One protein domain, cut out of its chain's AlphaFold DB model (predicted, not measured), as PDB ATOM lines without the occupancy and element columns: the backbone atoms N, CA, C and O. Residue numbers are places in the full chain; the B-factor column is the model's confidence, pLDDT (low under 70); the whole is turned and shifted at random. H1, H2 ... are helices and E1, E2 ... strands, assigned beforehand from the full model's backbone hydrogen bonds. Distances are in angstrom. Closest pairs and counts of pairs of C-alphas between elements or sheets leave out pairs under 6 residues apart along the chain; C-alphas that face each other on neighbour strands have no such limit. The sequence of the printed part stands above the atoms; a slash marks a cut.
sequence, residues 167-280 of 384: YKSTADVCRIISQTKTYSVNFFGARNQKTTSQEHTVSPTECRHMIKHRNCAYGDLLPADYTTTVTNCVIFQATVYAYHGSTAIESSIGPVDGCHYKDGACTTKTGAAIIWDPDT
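AT A GLANCE: This is residues 167 to 280 of the 384 residues of an uncharacterized protein of Ancylostoma duodenale (UniProt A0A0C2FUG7). A long, twisted ribbon of two antiparallel strands, E1 and E4, makes the long axis; E2 lies beside E1 toward one end, while the short hairpin E5 and E6 and the long loop of residues 244 to 264 lie toward the other. H1 crosses the ribbon near its middle. The printed part has 114 residues, with one named helix, H1, which comes after the first two of six named strands along the chain; the class is mostly strand, and the strands make one branched sheet whose neighbour pairs, E1 and E2, E1 and E4, E1 and E6, E3 and E4, and E5 and E6, are antiparallel. The whole is a loose rod of 64 by 27 by 18 A, with a radius of gyration of the C-alphas of 18.3 A.

IN THESE COORDINATES: E1, residues 167 to 185, begins at C-alpha 167 (170.489, 178.703, 219.506) and spans 54.5 A. E2 is residues 191 to 200, 29.1 A; H1 is 204 to 213, 14.2 A; E3 is 222 to 224. E4, residues 227 to 243, spans 47.3 A and bends by 52 degrees at residue 237. E5 is 265 to 267, and E6, 273 to 276, ends at (171.292, 190.553, 218.310).

HOW THE PARTS SIT: E4 is on one side of E1 (N 175 to O 234, 2.9 A). E2 (N 180 to O 196, 2.8 A) and E6 (N 172 to O 275, 2.8 A) are on the other. E3 pairs with E4 (N 227 to O 224, 2.9 A), and E5 with E6 (N 266 to O 274, 2.9 A). H1, with every O i to N i+4 pair within hydrogen-bond range, is on the sheet at a height of 8.5 A, across the strands; its closest C-alphas to E1 are Cys 207 and Cys 174, 5.5 A.

THE WHOLE: The farthest C-alphas, Phe 188 and Thr 280, are 65.7 A apart. The printed part has no cut. The link from E4 to E5 is long. Residues 219 to 225 have pLDDT under 70.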
ATOM      1  N   TYR A 167     169.557 177.588 219.437       96.88
ATOM      2  CA  TYR A 167     170.489 178.703 219.506       96.88
ATOM      3  C   TYR A 167     169.969 179.756 220.474       96.88
ATOM      4  O   TYR A 167     168.761 179.967 220.590       96.88
ATOM      5  N   LYS A 168     170.893 180.387 221.196       96.38
ATOM      6  CA  LYS A 168     170.611 181.403 222.205       96.38
ATOM      7  C   LYS A 168     171.542 182.584 221.968       96.38
ATOM      8  O   LYS A 168     172.736 182.461 222.230       96.38
ATOM      9  N   SER A 169     170.980 183.720 221.569       97.00
ATOM     10  CA  SER A 169     171.718 184.980 221.451       97.00
ATOM     11  C   SER A 169     171.223 186.006 222.456       97.00
ATOM     12  O   SER A 169     170.018 186.170 222.676       97.00
ATOM     13  N   THR A 170     172.172 186.714 223.065       96.69
ATOM     14  CA  THR A 170     171.880 187.927 223.829       96.69
ATOM     15  C   THR A 170     171.433 189.010 222.860       96.69
ATOM     16  O   THR A 170     172.047 189.195 221.811       96.69
ATOM     17  N   ALA A 171     170.361 189.708 223.213       96.56
ATOM     18  CA  ALA A 171     169.794 190.768 222.403       96.56
ATOM     19  C   ALA A 171     169.680 192.059 223.212       96.56
ATOM     20  O   ALA A 171     169.317 192.021 224.388       96.56
ATOM     21  N   ASP A 172     169.927 193.194 222.573       95.38
ATOM     22  CA  ASP A 172     169.619 194.514 223.109       95.38
ATOM     23  C   ASP A 172     168.236 194.947 222.618       95.38
ATOM     24  O   ASP A 172     167.942 194.921 221.420       95.38
ATOM     25  N   VAL A 173     167.373 195.346 223.550       95.12
ATOM     26  CA  VAL A 173     166.028 195.847 223.258       95.12
ATOM     27  C   VAL A 173     165.994 197.347 223.493       95.12
ATOM     28  O   VAL A 173     166.264 197.807 224.602       95.12
ATOM     29  N   CYS A 174     165.608 198.102 222.470       93.50
ATOM     30  CA  CYS A 174     165.409 199.542 222.531       93.50
ATOM     31  C   CYS A 174     163.920 199.883 222.518       93.50
ATOM     32  O   CYS A 174     163.171 199.436 221.643       93.50
ATOM     33  N   ARG A 175     163.497 200.719 223.469       92.19
ATOM     34  CA  ARG A 175     162.141 201.273 223.543       92.19
ATOM     35  C   ARG A 175     162.183 202.776 223.732       92.19
ATOM     36  O   ARG A 175     163.035 203.287 224.456       92.19
ATOM     37  N   ILE A 176     161.214 203.455 223.139       90.44
ATOM     38  CA  ILE A 176     160.952 204.872 223.376       90.44
ATOM     39  C   ILE A 176     159.546 204.962 223.954       90.44
ATOM     40  O   ILE A 176     158.586 204.504 223.339       90.44
ATOM     41  N   ILE A 177     159.432 205.496 225.166       89.50
ATOM     42  CA  ILE A 177     158.187 205.532 225.932       89.50
ATOM     43  C   ILE A 177     157.893 206.982 226.292       89.50
ATOM     44  O   ILE A 177     158.678 207.610 227.004       89.50
ATOM     45  N   SER A 178     156.759 207.503 225.832       87.44
ATOM     46  CA  SER A 178     156.236 208.799 226.258       87.44
ATOM     47  C   SER A 178     155.199 208.615 227.361       87.44
ATOM     48  O   SER A 178     154.282 207.803 227.264       87.44
ATOM     49  N   GLN A 179     155.371 209.351 228.453       87.12
ATOM     50  CA  GLN A 179     154.473 209.385 229.596       87.12
ATOM     51  C   GLN A 179     153.878 210.779 229.721       87.12
ATOM     52  O   GLN A 179     154.579 211.733 230.051       87.12
ATOM     53  N   THR A 180     152.574 210.889 229.513       85.38
ATOM     54  CA  THR A 180     151.826 212.131 229.695       85.38
ATOM     55  C   THR A 180     151.124 212.093 231.040       85.38
ATOM     56  O   THR A 180     150.275 211.232 231.281       85.38
ATOM     57  N   LYS A 181     151.467 213.029 231.925       85.75
ATOM     58  CA  LYS A 181     150.744 213.270 233.175       85.75
ATOM     59  C   LYS A 181     149.856 214.492 233.001       85.75
ATOM     60  O   LYS A 181     150.351 215.587 232.748       85.75
ATOM     61  N   THR A 182     148.553 214.300 233.144       84.69
ATOM     62  CA  THR A 182     147.556 215.369 233.149       84.69
ATOM     63  C   THR A 182     147.148 215.642 234.584       84.69
ATOM     64  O   THR A 182     146.675 214.737 235.280       84.69
ATOM     65  N   TYR A 183     147.317 216.889 235.007       86.81
ATOM     66  CA  TYR A 183     146.850 217.372 236.295       86.81
ATOM     67  C   TYR A 183     145.552 218.140 236.080       86.81
ATOM     68  O   TYR A 183     145.481 219.033 235.240       86.81
ATOM     69  N   SER A 184     144.515 217.799 236.832       86.19
ATOM     70  CA  SER A 184     143.284 218.579 236.856       86.19
ATOM     71  C   SER A 184     142.810 218.775 238.284       86.19
ATOM     72  O   SER A 184     143.154 218.019 239.192       86.19
ATOM     73  N   VAL A 185     142.045 219.834 238.497       90.12
ATOM     74  CA  VAL A 185     141.382 220.112 239.768       90.12
ATOM     75  C   VAL A 185     139.887 220.159 239.509       90.12
ATOM     76  O   VAL A 185     139.448 220.736 238.515       90.12
ATOM     77  N   ASN A 186     139.096 219.506 240.357       85.56
ATOM     78  CA  ASN A 186     137.640 219.636 240.287       85.56
ATOM     79  C   ASN A 186     137.177 220.934 240.980       85.56
ATOM     80  O   ASN A 186     137.970 221.627 241.616       85.56
ATOM     81  N   PHE A 187     135.879 221.249 240.889       88.88
ATOM     82  CA  PHE A 187     135.290 222.445 241.514       88.88
ATOM     83  C   PHE A 187     135.499 222.510 243.043       88.88
ATOM     84  O   PHE A 187     135.513 223.592 243.617       88.88
ATOM     85  N   PHE A 188     135.730 221.367 243.698       91.56
ATOM     86  CA  PHE A 188     136.007 221.269 245.135       91.56
ATOM     87  C   PHE A 188     137.500 221.393 245.489       91.56
ATOM     88  O   PHE A 188     137.876 221.198 246.642       91.56
ATOM     89  N   GLY A 189     138.376 221.662 244.516       84.31
ATOM     90  CA  GLY A 189     139.823 221.735 244.725       84.31
ATOM     91  C   GLY A 189     140.510 220.374 244.897       84.31
ATOM     92  O   GLY A 189     141.710 220.324 245.177       84.31
ATOM     93  N   ALA A 190     139.794 219.262 244.702       84.88
ATOM     94  CA  ALA A 190     140.387 217.931 244.700       84.88
ATOM     95  C   ALA A 190     141.231 217.747 243.431       84.88
ATOM     96  O   ALA A 190     140.755 217.948 242.310       84.88
ATOM     97  N   ARG A 191     142.496 217.367 243.624       88.19
ATOM     98  CA  ARG A 191     143.460 217.131 242.546       88.19
ATOM     99  C   ARG A 191     143.239 215.743 241.955       88.19
ATOM    100  O   ARG A 191     143.183 214.761 242.687       88.19
ATOM    101  N   ASN A 192     143.171 215.666 240.637       85.38
ATOM    102  CA  ASN A 192     143.175 214.430 239.879       85.38
ATOM    103  C   ASN A 192     144.457 214.368 239.041       85.38
ATOM    104  O   ASN A 192     144.889 215.366 238.461       85.38
ATOM    105  N   GLN A 193     145.070 213.190 238.997       88.81
ATOM    106  CA  GLN A 193     146.259 212.923 238.203       88.81
ATOM    107  C   GLN A 193     145.980 211.722 237.312       88.81
ATOM    108  O   GLN A 193     145.780 210.607 237.793       88.81
ATOM    109  N   LYS A 194     146.032 211.937 236.001       88.00
ATOM    110  CA  LYS A 194     145.947 210.864 235.011       88.00
ATOM    111  C   LYS A 194     147.309 210.686 234.361       88.00
ATOM    112  O   LYS A 194     147.892 211.657 233.897       88.00
ATOM    113  N   THR A 195     147.812 209.455 234.335       89.06
ATOM    114  CA  THR A 195     149.057 209.115 233.634       89.06
ATOM    115  C   THR A 195     148.718 208.217 232.452       89.06
ATOM    116  O   THR A 195     148.055 207.196 232.623       89.06
ATOM    117  N   THR A 196     149.164 208.593 231.260       88.25
ATOM    118  CA  THR A 196     149.024 207.804 230.032       88.25
ATOM    119  C   THR A 196     150.413 207.521 229.478       88.25
ATOM    120  O   THR A 196     151.262 208.405 229.487       88.25
ATOM    121  N   SER A 197     150.652 206.289 229.027       87.50
ATOM    122  CA  SER A 197     151.926 205.860 228.448       87.50
ATOM    123  C   SER A 197     151.711 205.419 227.005       87.50
ATOM    124  O   SER A 197     150.767 204.676 226.736       87.50
ATOM    125  N   GLN A 198     152.589 205.838 226.100       88.25
ATOM    126  CA  GLN A 198     152.588 205.442 224.695       88.25
ATOM    127  C   GLN A 198     153.994 204.973 224.298       88.25
ATOM    128  O   GLN A 198     154.985 205.637 224.592       88.25
ATOM    129  N   GLU A 199     154.089 203.806 223.658       88.19
ATOM    130  CA  GLU A 199     155.341 203.333 223.053       88.19
ATOM    131  C   GLU A 199     155.453 203.883 221.624       88.19
ATOM    132  O   GLU A 199     154.473 203.904 220.874       88.19
ATOM    133  N   HIS A 200     156.644 204.353 221.257       89.94
ATOM    134  CA  HIS A 200     156.974 204.782 219.904       89.94
ATOM    135  C   HIS A 200     157.785 203.701 219.191       89.94
ATOM    136  O   HIS A 200     158.619 203.029 219.802       89.94
ATOM    137  N   THR A 201     157.559 203.572 217.885       92.25
ATOM    138  CA  THR A 201     158.313 202.645 217.042       92.25
ATOM    139  C   THR A 201     159.758 203.103 216.900       92.25
ATOM    140  O   THR A 201     160.015 204.204 216.421       92.25
ATOM    141  N   VAL A 202     160.690 202.232 217.278       92.00
ATOM    142  CA  VAL A 202     162.134 202.436 217.164       92.00
ATOM    143  C   VAL A 202     162.629 201.710 215.924       92.00
ATOM    144  O   VAL A 202     162.368 200.522 215.740       92.00
ATOM    145  N   SER A 203     163.369 202.406 215.066       93.69
ATOM    146  CA  SER A 203     164.011 201.750 213.924       93.69
ATOM    147  C   SER A 203     165.267 200.973 214.362       93.69
ATOM    148  O   SER A 203     165.945 201.375 215.312       93.69
ATOM    149  N   PRO A 204     165.662 199.888 213.667       93.81
ATOM    150  CA  PRO A 204     166.893 199.161 213.996       93.81
ATOM    151  C   PRO A 204     168.158 200.032 213.971       93.81
ATOM    152  O   PRO A 204     169.075 199.835 214.766       93.81
ATOM    153  N   THR A 205     168.219 201.018 213.075       93.62
ATOM    154  CA  THR A 205     169.334 201.969 212.972       93.62
ATOM    155  C   THR A 205     169.381 202.924 214.159       93.62
ATOM    156  O   THR A 205     170.454 203.145 214.720       93.62
ATOM    157  N   GLU A 206     168.230 203.440 214.586       92.31
ATOM    158  CA  GLU A 206     168.111 204.261 215.791       92.31
ATOM    159  C   GLU A 206     168.468 203.463 217.047       92.31
ATOM    160  O   GLU A 206     169.225 203.948 217.883       92.31
ATOM    161  N   CYS A 207     168.040 202.204 217.145       93.25
ATOM    162  CA  CYS A 207     168.425 201.340 218.257       93.25
ATOM    163  C   CYS A 207     169.943 201.108 218.311       93.25
ATOM    164  O   CYS A 207     170.555 201.237 219.371       93.25
ATOM    165  N   ARG A 208     170.598 200.872 217.166       93.94
ATOM    166  CA  ARG A 208     172.071 200.794 217.104       93.94
ATOM    167  C   ARG A 208     172.734 202.094 217.561       93.94
ATOM    168  O   ARG A 208     173.751 202.048 218.252       93.94
ATOM    169  N   HIS A 209     172.159 203.244 217.211       92.06
ATOM    170  CA  HIS A 209     172.632 204.537 217.701       92.06
ATOM    171  C   HIS A 209     172.480 204.649 219.226       92.06
ATOM    172  O   HIS A 209     173.444 204.998 219.904       92.06
ATOM    173  N   MET A 210     171.322 204.267 219.774       89.69
ATOM    174  CA  MET A 210     171.059 204.240 221.216       89.69
ATOM    175  C   MET A 210     172.064 203.354 221.966       89.69
ATOM    176  O   MET A 210     172.618 203.776 222.981       89.69
ATOM    177  N   ILE A 211     172.348 202.152 221.456       90.31
ATOM    178  CA  ILE A 211     173.312 201.215 222.056       90.31
ATOM    179  C   ILE A 211     174.722 201.817 222.056       90.31
ATOM    180  O   ILE A 211     175.409 201.791 223.081       90.31
ATOM    181  N   LYS A 212     175.142 202.396 220.925       92.06
ATOM    182  CA  LYS A 212     176.498 202.928 220.736       92.06
ATOM    183  C   LYS A 212     176.748 204.224 221.506       92.06
ATOM    184  O   LYS A 212     177.802 204.373 222.118       92.06
ATOM    185  N   HIS A 213     175.812 205.164 221.449       88.44
ATOM    186  CA  HIS A 213     175.999 206.530 221.944       88.44
ATOM    187  C   HIS A 213     175.317 206.790 223.289       88.44
ATOM    188  O   HIS A 213     175.564 207.830 223.896       88.44
ATOM    189  N   ARG A 214     174.489 205.852 223.771       85.56
ATOM    190  CA  ARG A 214     173.726 205.973 225.027       85.56
ATOM    191  C   ARG A 214     172.858 207.236 225.083       85.56
ATOM    192  O   ARG A 214     172.600 207.768 226.156       85.56
ATOM    193  N   ASN A 215     172.395 207.696 223.925       84.19
ATOM    194  CA  ASN A 215     171.519 208.849 223.764       84.19
ATOM    195  C   ASN A 215     170.431 208.550 222.717       84.19
ATOM    196  O   ASN A 215     170.517 207.588 221.950       84.19
ATOM    197  N   CYS A 216     169.396 209.378 222.687       82.88
ATOM    198  CA  CYS A 216     168.359 209.341 221.664       82.88
ATOM    199  C   CYS A 216     167.878 210.765 221.361       82.88
ATOM    200  O   CYS A 216     168.178 211.692 222.111       82.88
ATOM    201  N   ALA A 217     167.138 210.936 220.263       80.56
ATOM    202  CA  ALA A 217     166.633 212.242 219.833       80.56
ATOM    203  C   ALA A 217     165.557 212.828 220.771       80.56
ATOM    204  O   ALA A 217     165.268 214.020 220.713       80.56
ATOM    205  N   TYR A 218     164.963 211.996 221.629       74.12
ATOM    206  CA  TYR A 218     163.913 212.394 222.556       74.12
ATOM    207  C   TYR A 218     164.530 212.747 223.904       74.12
ATOM    208  O   TYR A 218     164.952 211.865 224.650       74.12
ATOM    209  N   GLY A 219     164.611 214.040 224.200       63.34
ATOM    210  CA  GLY A 219     165.375 214.490 225.354       63.34
ATOM    211  C   GLY A 219     165.079 215.904 225.818       63.34
ATOM    212  O   GLY A 219     166.031 216.581 226.160       63.34
ATOM    213  N   ASP A 220     163.808 216.321 225.870       55.50
ATOM    214  CA  ASP A 220     163.400 217.504 226.642       55.50
ATOM    215  C   ASP A 220     161.965 217.390 227.185       55.50
ATOM    216  O   ASP A 220     161.056 216.871 226.531       55.50
ATOM    217  N   LEU A 221     161.774 217.886 228.411       52.19
ATOM    218  CA  LEU A 221     160.480 218.026 229.080       52.19
ATOM    219  C   LEU A 221     159.784 219.288 228.564       52.19
ATOM    220  O   LEU A 221     160.251 220.393 228.830       52.19
ATOM    221  N   LEU A 222     158.646 219.142 227.883       57.50
ATOM    222  CA  LEU A 222     157.844 220.288 227.452       57.50
ATOM    223  C   LEU A 222     156.685 220.514 228.436       57.50
ATOM    224  O   LEU A 222     155.788 219.667 228.522       57.50
ATOM    225  N   PRO A 223     156.679 221.625 229.196       46.84
ATOM    226  CA  PRO A 223     155.510 222.025 229.958       46.84
ATOM    227  C   PRO A 223     154.457 222.587 228.997       46.84
ATOM    228  O   PRO A 223     154.677 223.599 228.337       46.84
ATOM    229  N   ALA A 224     153.304 221.928 228.931       55.66
ATOM    230  CA  ALA A 224     152.066 222.525 228.441       55.66
ATOM    231  C   ALA A 224     151.150 222.756 229.653       55.66
ATOM    232  O   ALA A 224     151.237 221.992 230.613       55.66
ATOM    233  N   ASP A 225     150.297 223.786 229.618       60.81
ATOM    234  CA  ASP A 225     149.664 224.491 230.762       60.81
ATOM    235  C   ASP A 225     148.886 223.667 231.826       60.81
ATOM    236  O   ASP A 225     148.293 224.229 232.743       60.81
ATOM    237  N   TYR A 226     148.885 222.335 231.752       70.94
ATOM    238  CA  TYR A 226     148.382 221.373 232.754       70.94
ATOM    239  C   TYR A 226     148.801 219.913 232.438       70.94
ATOM    240  O   TYR A 226     148.384 218.967 233.121       70.94
ATOM    241  N   THR A 227     149.624 219.702 231.402       71.62
ATOM    242  CA  THR A 227     150.123 218.395 230.959       71.62
ATOM    243  C   THR A 227     151.639 218.395 230.874       71.62
ATOM    244  O   THR A 227     152.228 219.152 230.106       71.62
ATOM    245  N   THR A 228     152.272 217.494 231.622       75.62
ATOM    246  CA  THR A 228     153.710 217.233 231.512       75.62
ATOM    247  C   THR A 228     153.918 215.935 230.751       75.62
ATOM    248  O   THR A 228     153.514 214.873 231.237       75.62
ATOM    249  N   THR A 229     154.555 216.011 229.588       75.88
ATOM    250  CA  THR A 229     154.930 214.831 228.802       75.88
ATOM    251  C   THR A 229     156.424 214.578 228.951       75.88
ATOM    252  O   THR A 229     157.235 215.474 228.728       75.88
ATOM    253  N   VAL A 230     156.784 213.357 229.342       81.94
ATOM    254  CA  VAL A 230     158.169 212.897 229.481       81.94
ATOM    255  C   VAL A 230     158.399 211.765 228.499       81.94
ATOM    256  O   VAL A 230     157.754 210.727 228.620       81.94
ATOM    257  N   THR A 231     159.323 211.931 227.560       83.50
ATOM    258  CA  THR A 231     159.708 210.853 226.644       83.50
ATOM    259  C   THR A 231     161.069 210.316 227.041       83.50
ATOM    260  O   THR A 231     162.037 211.066 227.095       83.50
ATOM    261  N   ASN A 232     161.132 209.017 227.329       84.31
ATOM    262  CA  ASN A 232     162.339 208.330 227.763       84.31
ATOM    263  C   ASN A 232     162.722 207.235 226.774       84.31
ATOM    264  O   ASN A 232     161.871 206.494 226.279       84.31
ATOM    265  N   CYS A 233     164.024 207.084 226.570       88.38
ATOM    266  CA  CYS A 233     164.600 206.001 225.791       88.38
ATOM    267  C   CYS A 233     165.231 204.982 226.733       88.38
ATOM    268  O   CYS A 233     166.028 205.335 227.602       88.38
ATOM    269  N   VAL A 234     164.864 203.716 226.573       89.38
ATOM    270  CA  VAL A 234     165.264 202.631 227.469       89.38
ATOM    271  C   VAL A 234     165.945 201.541 226.653       89.38
ATOM    272  O   VAL A 234     165.436 201.138 225.607       89.38
ATOM    273  N   ILE A 235     167.092 201.068 227.147       91.19
ATOM    274  CA  ILE A 235     167.832 199.932 226.591       91.19
ATOM    275  C   ILE A 235     167.995 198.892 227.692       91.19
ATOM    276  O   ILE A 235     168.431 199.227 228.794       91.19
ATOM    277  N   PHE A 236     167.674 197.639 227.400       92.25
ATOM    278  CA  PHE A 236     167.906 196.521 228.311       92.25
ATOM    279  C   PHE A 236     168.165 195.235 227.534       92.25
ATOM    280  O   PHE A 236     167.834 195.125 226.354       92.25
ATOM    281  N   GLN A 237     168.760 194.259 228.212       94.38
ATOM    282  CA  GLN A 237     169.118 192.984 227.605       94.38
ATOM    283  C   GLN A 237     167.966 191.983 227.670       94.38
ATOM    284  O   GLN A 237     167.246 191.886 228.666       94.38
ATOM    285  N   ALA A 238     167.832 191.208 226.605       94.31
ATOM    286  CA  ALA A 238     166.899 190.107 226.451       94.31
ATOM    287  C   ALA A 238     167.608 188.915 225.791       94.31
ATOM    288  O   ALA A 238     168.815 188.927 225.539       94.31
ATOM    289  N   THR A 239     166.861 187.850 225.528       95.75
ATOM    290  CA  THR A 239     167.379 186.680 224.822       95.75
ATOM    291  C   THR A 239     166.449 186.299 223.684       95.75
ATOM    292  O   THR A 239     165.234 186.214 223.877       95.75
ATOM    293  N   VAL A 240     167.049 186.035 222.525       96.69
ATOM    294  CA  VAL A 240     166.381 185.481 221.347       96.69
ATOM    295  C   VAL A 240     166.819 184.032 221.177       96.69
ATOM    296  O   VAL A 240     168.002 183.708 221.318       96.69
ATOM    297  N   TYR A 241     165.853 183.169 220.884       96.56
ATOM    298  CA  TYR A 241     166.076 181.765 220.583       96.56
ATOM    299  C   TYR A 241     165.656 181.442 219.157       96.56
ATOM    300  O   TYR A 241     164.659 181.963 218.653       96.56
ATOM    301  N   ALA A 242     166.402 180.538 218.536       96.12
ATOM    302  CA  ALA A 242     166.119 180.053 217.197       96.12
ATOM    303  C   ALA A 242     166.459 178.572 217.057       96.12
ATOM    304  O   ALA A 242     167.280 178.026 217.798       96.12
ATOM    305  N   TYR A 243     165.823 177.943 216.076       95.81
ATOM    306  CA  TYR A 243     166.074 176.570 215.668       95.81
ATOM    307  C   TYR A 243     166.369 176.553 214.177       95.81
ATOM    308  O   TYR A 243     165.731 177.287 213.420       95.81
ATOM    309  N   HIS A 244     167.274 175.668 213.768       95.44
ATOM    310  CA  HIS A 244     167.591 175.476 212.361       95.44
ATOM    311  C   HIS A 244     166.335 175.194 211.530       95.44
ATOM    312  O   HIS A 244     165.541 174.306 211.851       95.44
ATOM    313  N   GLY A 245     166.173 175.944 210.440       91.31
ATOM    314  CA  GLY A 245     165.068 175.773 209.495       91.31
ATOM    315  C   GLY A 245     163.723 176.317 209.989       91.31
ATOM    316  O   GLY A 245     162.749 176.281 209.237       91.31
ATOM    317  N   SER A 246     163.656 176.855 211.210       92.38
ATOM    318  CA  SER A 246     162.475 177.570 211.691       92.38
ATOM    319  C   SER A 246     162.412 178.961 211.070       92.38
ATOM    320  O   SER A 246     163.380 179.718 211.087       92.38
ATOM    321  N   THR A 247     161.244 179.333 210.551       90.44
ATOM    322  CA  THR A 247     160.980 180.709 210.103       90.44
ATOM    323  C   THR A 247     160.649 181.644 211.260       90.44
ATOM    324  O   THR A 247     160.763 182.855 211.096       90.44
ATOM    325  N   ALA A 248     160.257 181.091 212.410       91.62
ATOM    326  CA  ALA A 248     159.912 181.829 213.613       91.62
ATOM    327  C   ALA A 248     161.057 181.800 214.631       91.62
ATOM    328  O   ALA A 248     161.724 180.775 214.812       91.62
ATOM    329  N   ILE A 249     161.225 182.920 215.329       94.75
ATOM    330  CA  ILE A 249     162.120 183.061 216.476       94.75
ATOM    331  C   ILE A 249     161.303 183.245 217.754       94.75
ATOM    332  O   ILE A 249     160.179 183.748 217.734       94.75
ATOM    333  N   GLU A 250     161.877 182.853 218.883       94.12
ATOM    334  CA  GLU A 250     161.282 183.075 220.199       94.12
ATOM    335  C   GLU A 250     162.058 184.170 220.924       94.12
ATOM    336  O   GLU A 250     163.279 184.268 220.806       94.12
ATOM    337  N   SER A 251     161.370 184.982 221.719       92.81
ATOM    338  CA  SER A 251     162.006 186.057 222.473       92.81
ATOM    339  C   SER A 251     161.452 186.150 223.886       92.81
ATOM    340  O   SER A 251     160.250 185.998 224.112       92.81
ATOM    341  N   SER A 252     162.324 186.451 224.851       92.06
ATOM    342  CA  SER A 252     161.923 186.665 226.246       92.06
ATOM    343  C   SER A 252     161.065 187.920 226.450       92.06
ATOM    344  O   SER A 252     160.508 188.095 227.529       92.06
ATOM    345  N   ILE A 253     160.957 188.794 225.440       89.06
ATOM    346  CA  ILE A 253     160.122 190.002 225.479       89.06
ATOM    347  C   ILE A 253     158.751 189.842 224.797       89.06
ATOM    348  O   ILE A 253     157.960 190.783 224.745       89.06
ATOM    349  N   GLY A 254     158.438 188.643 224.308       86.88
ATOM    350  CA  GLY A 254     157.153 188.326 223.689       86.88
ATOM    351  C   GLY A 254     157.246 188.053 222.185       86.88
ATOM    352  O   GLY A 254     158.341 187.844 221.661       86.88
ATOM    353  N   PRO A 255     156.096 188.009 221.488       88.19
ATOM    354  CA  PRO A 255     156.025 187.598 220.089       88.19
ATOM    355  C   PRO A 255     156.760 188.553 219.144       88.19
ATOM    356  O   PRO A 255     156.620 189.776 219.225       88.19
ATOM    357  N   VAL A 256     157.509 187.965 218.219       90.38
ATOM    358  CA  VAL A 256     158.354 188.633 217.222       90.38
ATOM    359  C   VAL A 256     157.996 188.068 215.849       90.38
ATOM    360  O   VAL A 256     158.706 187.251 215.267       90.38
ATOM    361  N   ASP A 257     156.807 188.448 215.384       88.88
ATOM    362  CA  ASP A 257     156.215 187.913 214.161       88.88
ATOM    363  C   ASP A 257     156.952 188.415 212.914       88.88
ATOM    364  O   ASP A 257     157.207 189.609 212.773       88.88
ATOM    365  N   GLY A 258     157.247 187.501 211.985       89.06
ATOM    366  CA  GLY A 258     157.866 187.834 210.697       89.06
ATOM    367  C   GLY A 258     159.362 188.156 210.760       89.06
ATOM    368  O   GLY A 258     159.904 188.647 209.777       89.06
ATOM    369  N   CYS A 259     160.022 187.887 211.887       92.19
ATOM    370  CA  CYS A 259     161.453 188.116 212.048       92.19
ATOM    371  C   CYS A 259     162.249 186.824 211.864       92.19
ATOM    372  O   CYS A 259     161.910 185.794 212.451       92.19
ATOM    373  N   HIS A 260     163.339 186.888 211.097       94.19
ATOM    374  CA  HIS A 260     164.250 185.762 210.926       94.19
ATOM    375  C   HIS A 260     165.484 185.921 211.807       94.19
ATOM    376  O   HIS A 260     166.038 187.007 211.954       94.19
ATOM    377  N   TYR A 261     165.964 184.810 212.369       95.69
ATOM    378  CA  TYR A 261     167.129 184.824 213.255       95.69
ATOM    379  C   TYR A 261     168.377 185.420 212.594       95.69
ATOM    380  O   TYR A 261     169.141 186.126 213.246       95.69
ATOM    381  N   LYS A 262     168.553 185.170 211.293       94.50
ATOM    382  CA  LYS A 262     169.707 185.610 210.498       94.50
ATOM    383  C   LYS A 262     169.755 187.119 210.259       94.50
ATOM    384  O   LYS A 262     170.821 187.628 209.931       94.50
ATOM    385  N   ASP A 263     168.641 187.825 210.441       94.44
ATOM    386  CA  ASP A 263     168.570 189.267 210.190       94.44
ATOM    387  C   ASP A 263     169.320 190.073 211.265       94.44
ATOM    388  O   ASP A 263     169.723 191.212 211.025       94.44
ATOM    389  N   GLY A 264     169.495 189.500 212.465       95.56
ATOM    390  CA  GLY A 264     170.148 190.157 213.607       95.56
ATOM    391  C   GLY A 264     169.390 191.376 214.143       95.56
ATOM    392  O   GLY A 264     169.896 192.128 214.977       95.56
ATOM    393  N   ALA A 265     168.183 191.621 213.641       95.81
ATOM    394  CA  ALA A 265     167.340 192.725 214.042       95.81
ATOM    395  C   ALA A 265     165.864 192.387 213.821       95.81
ATOM    396  O   ALA A 265     165.502 191.718 212.857       95.81
ATOM    397  N   CYS A 266     165.000 192.889 214.693       95.06
ATOM    398  CA  CYS A 266     163.553 192.739 214.593       95.06
ATOM    399  C   CYS A 266     162.861 193.953 215.203       95.06
ATOM    400  O   CYS A 266     163.383 194.568 216.132       95.06
ATOM    401  N   THR A 267     161.673 194.284 214.703       93.25
ATOM    402  CA  THR A 267     160.792 195.275 215.334       93.25
ATOM    403  C   THR A 267     159.533 194.565 215.814       93.25
ATOM    404  O   THR A 267     158.888 193.858 215.043       93.25
ATOM    405  N   THR A 268     159.185 194.714 217.090       91.44
ATOM    406  CA  THR A 268     157.981 194.102 217.662       91.44
ATOM    407  C   THR A 268     156.725 194.851 217.226       91.44
ATOM    408  O   THR A 268     156.768 196.018 216.836       91.44
ATOM    409  N   LYS A 269     155.558 194.221 217.409       89.00
ATOM    410  CA  LYS A 269     154.253 194.882 217.229       89.00
ATOM    411  C   LYS A 269     154.049 196.100 218.133       89.00
ATOM    412  O   LYS A 269     153.259 196.972 217.792       89.00
ATOM    413  N   THR A 270     154.733 196.156 219.277       87.75
ATOM    414  CA  THR A 270     154.664 197.309 220.191       87.75
ATOM    415  C   THR A 270     155.570 198.461 219.753       87.75
ATOM    416  O   THR A 270     155.511 199.538 220.335       87.75
ATOM    417  N   GLY A 271     156.389 198.254 218.716       89.12
ATOM    418  CA  GLY A 271     157.338 199.236 218.205       89.12
ATOM    419  C   GLY A 271     158.740 199.130 218.811       89.12
ATOM    420  O   GLY A 271     159.609 199.917 218.458       89.12
ATOM    421  N   ALA A 272     159.004 198.162 219.692       91.88
ATOM    422  CA  ALA A 272     160.344 197.961 220.239       91.88
ATOM    423  C   ALA A 272     161.288 197.389 219.172       91.88
ATOM    424  O   ALA A 272     160.928 196.445 218.469       91.88
ATOM    425  N   ALA A 273     162.515 197.902 219.101       94.56
ATOM    426  CA  ALA A 273     163.567 197.310 218.280       94.56
ATOM    427  C   ALA A 273     164.382 196.320 219.114       94.56
ATOM    428  O   ALA A 273     164.733 196.604 220.257       94.56
ATOM    429  N   ILE A 274     164.698 195.170 218.535       95.81
ATOM    430  CA  ILE A 274     165.515 194.117 219.137       95.81
ATOM    431  C   ILE A 274     166.694 193.881 218.202       95.81
ATOM    432  O   ILE A 274     166.475 193.645 217.017       95.81
ATOM    433  N   ILE A 275     167.920 193.942 218.714       96.75
ATOM    434  CA  ILE A 275     169.158 193.727 217.954       96.75
ATOM    435  C   ILE A 275     169.949 192.599 218.615       96.75
ATOM    436  O   ILE A 275     170.101 192.596 219.833       96.75
ATOM    437  N   TRP A 276     170.446 191.648 217.833       97.00
ATOM    438  CA  TRP A 276     171.292 190.553 218.310       97.00
ATOM    439  C   TRP A 276     172.304 190.154 217.242       97.00
ATOM    440  O   TRP A 276     172.126 190.450 216.063       97.00
ATOM    441  N   ASP A 277     173.331 189.419 217.659       96.75
ATOM    442  CA  ASP A 277     174.287 188.804 216.744       96.75
ATOM    443  C   ASP A 277     173.852 187.357 216.444       96.75
ATOM    444  O   ASP A 277     173.780 186.531 217.367       96.75
ATOM    445  N   PRO A 278     173.496 187.023 215.187       96.06
ATOM    446  CA  PRO A 278     173.092 185.671 214.822       96.06
ATOM    447  C   PRO A 278     174.270 184.696 214.861       96.06
ATOM    448  O   PRO A 278     175.351 184.978 214.342       96.06
ATOM    449  N   ASP A 279     174.036 183.504 215.402       95.62
ATOM    450  CA  ASP A 279     174.994 182.406 215.282       95.62
ATOM    451  C   ASP A 279     174.951 181.824 213.863       95.62
ATOM    452  O   ASP A 279     173.935 181.282 213.424       95.62
ATOM    453  N   THR A 280     176.073 181.909 213.145       93.06
ATOM    454  CA  THR A 280     176.208 181.373 211.780       93.06
ATOM    455  C   THR A 280     175.926 179.871 211.683       93.06
ATOM    456  O   THR A 280     175.458 179.409 210.638       93.06
TER     457      THR A 280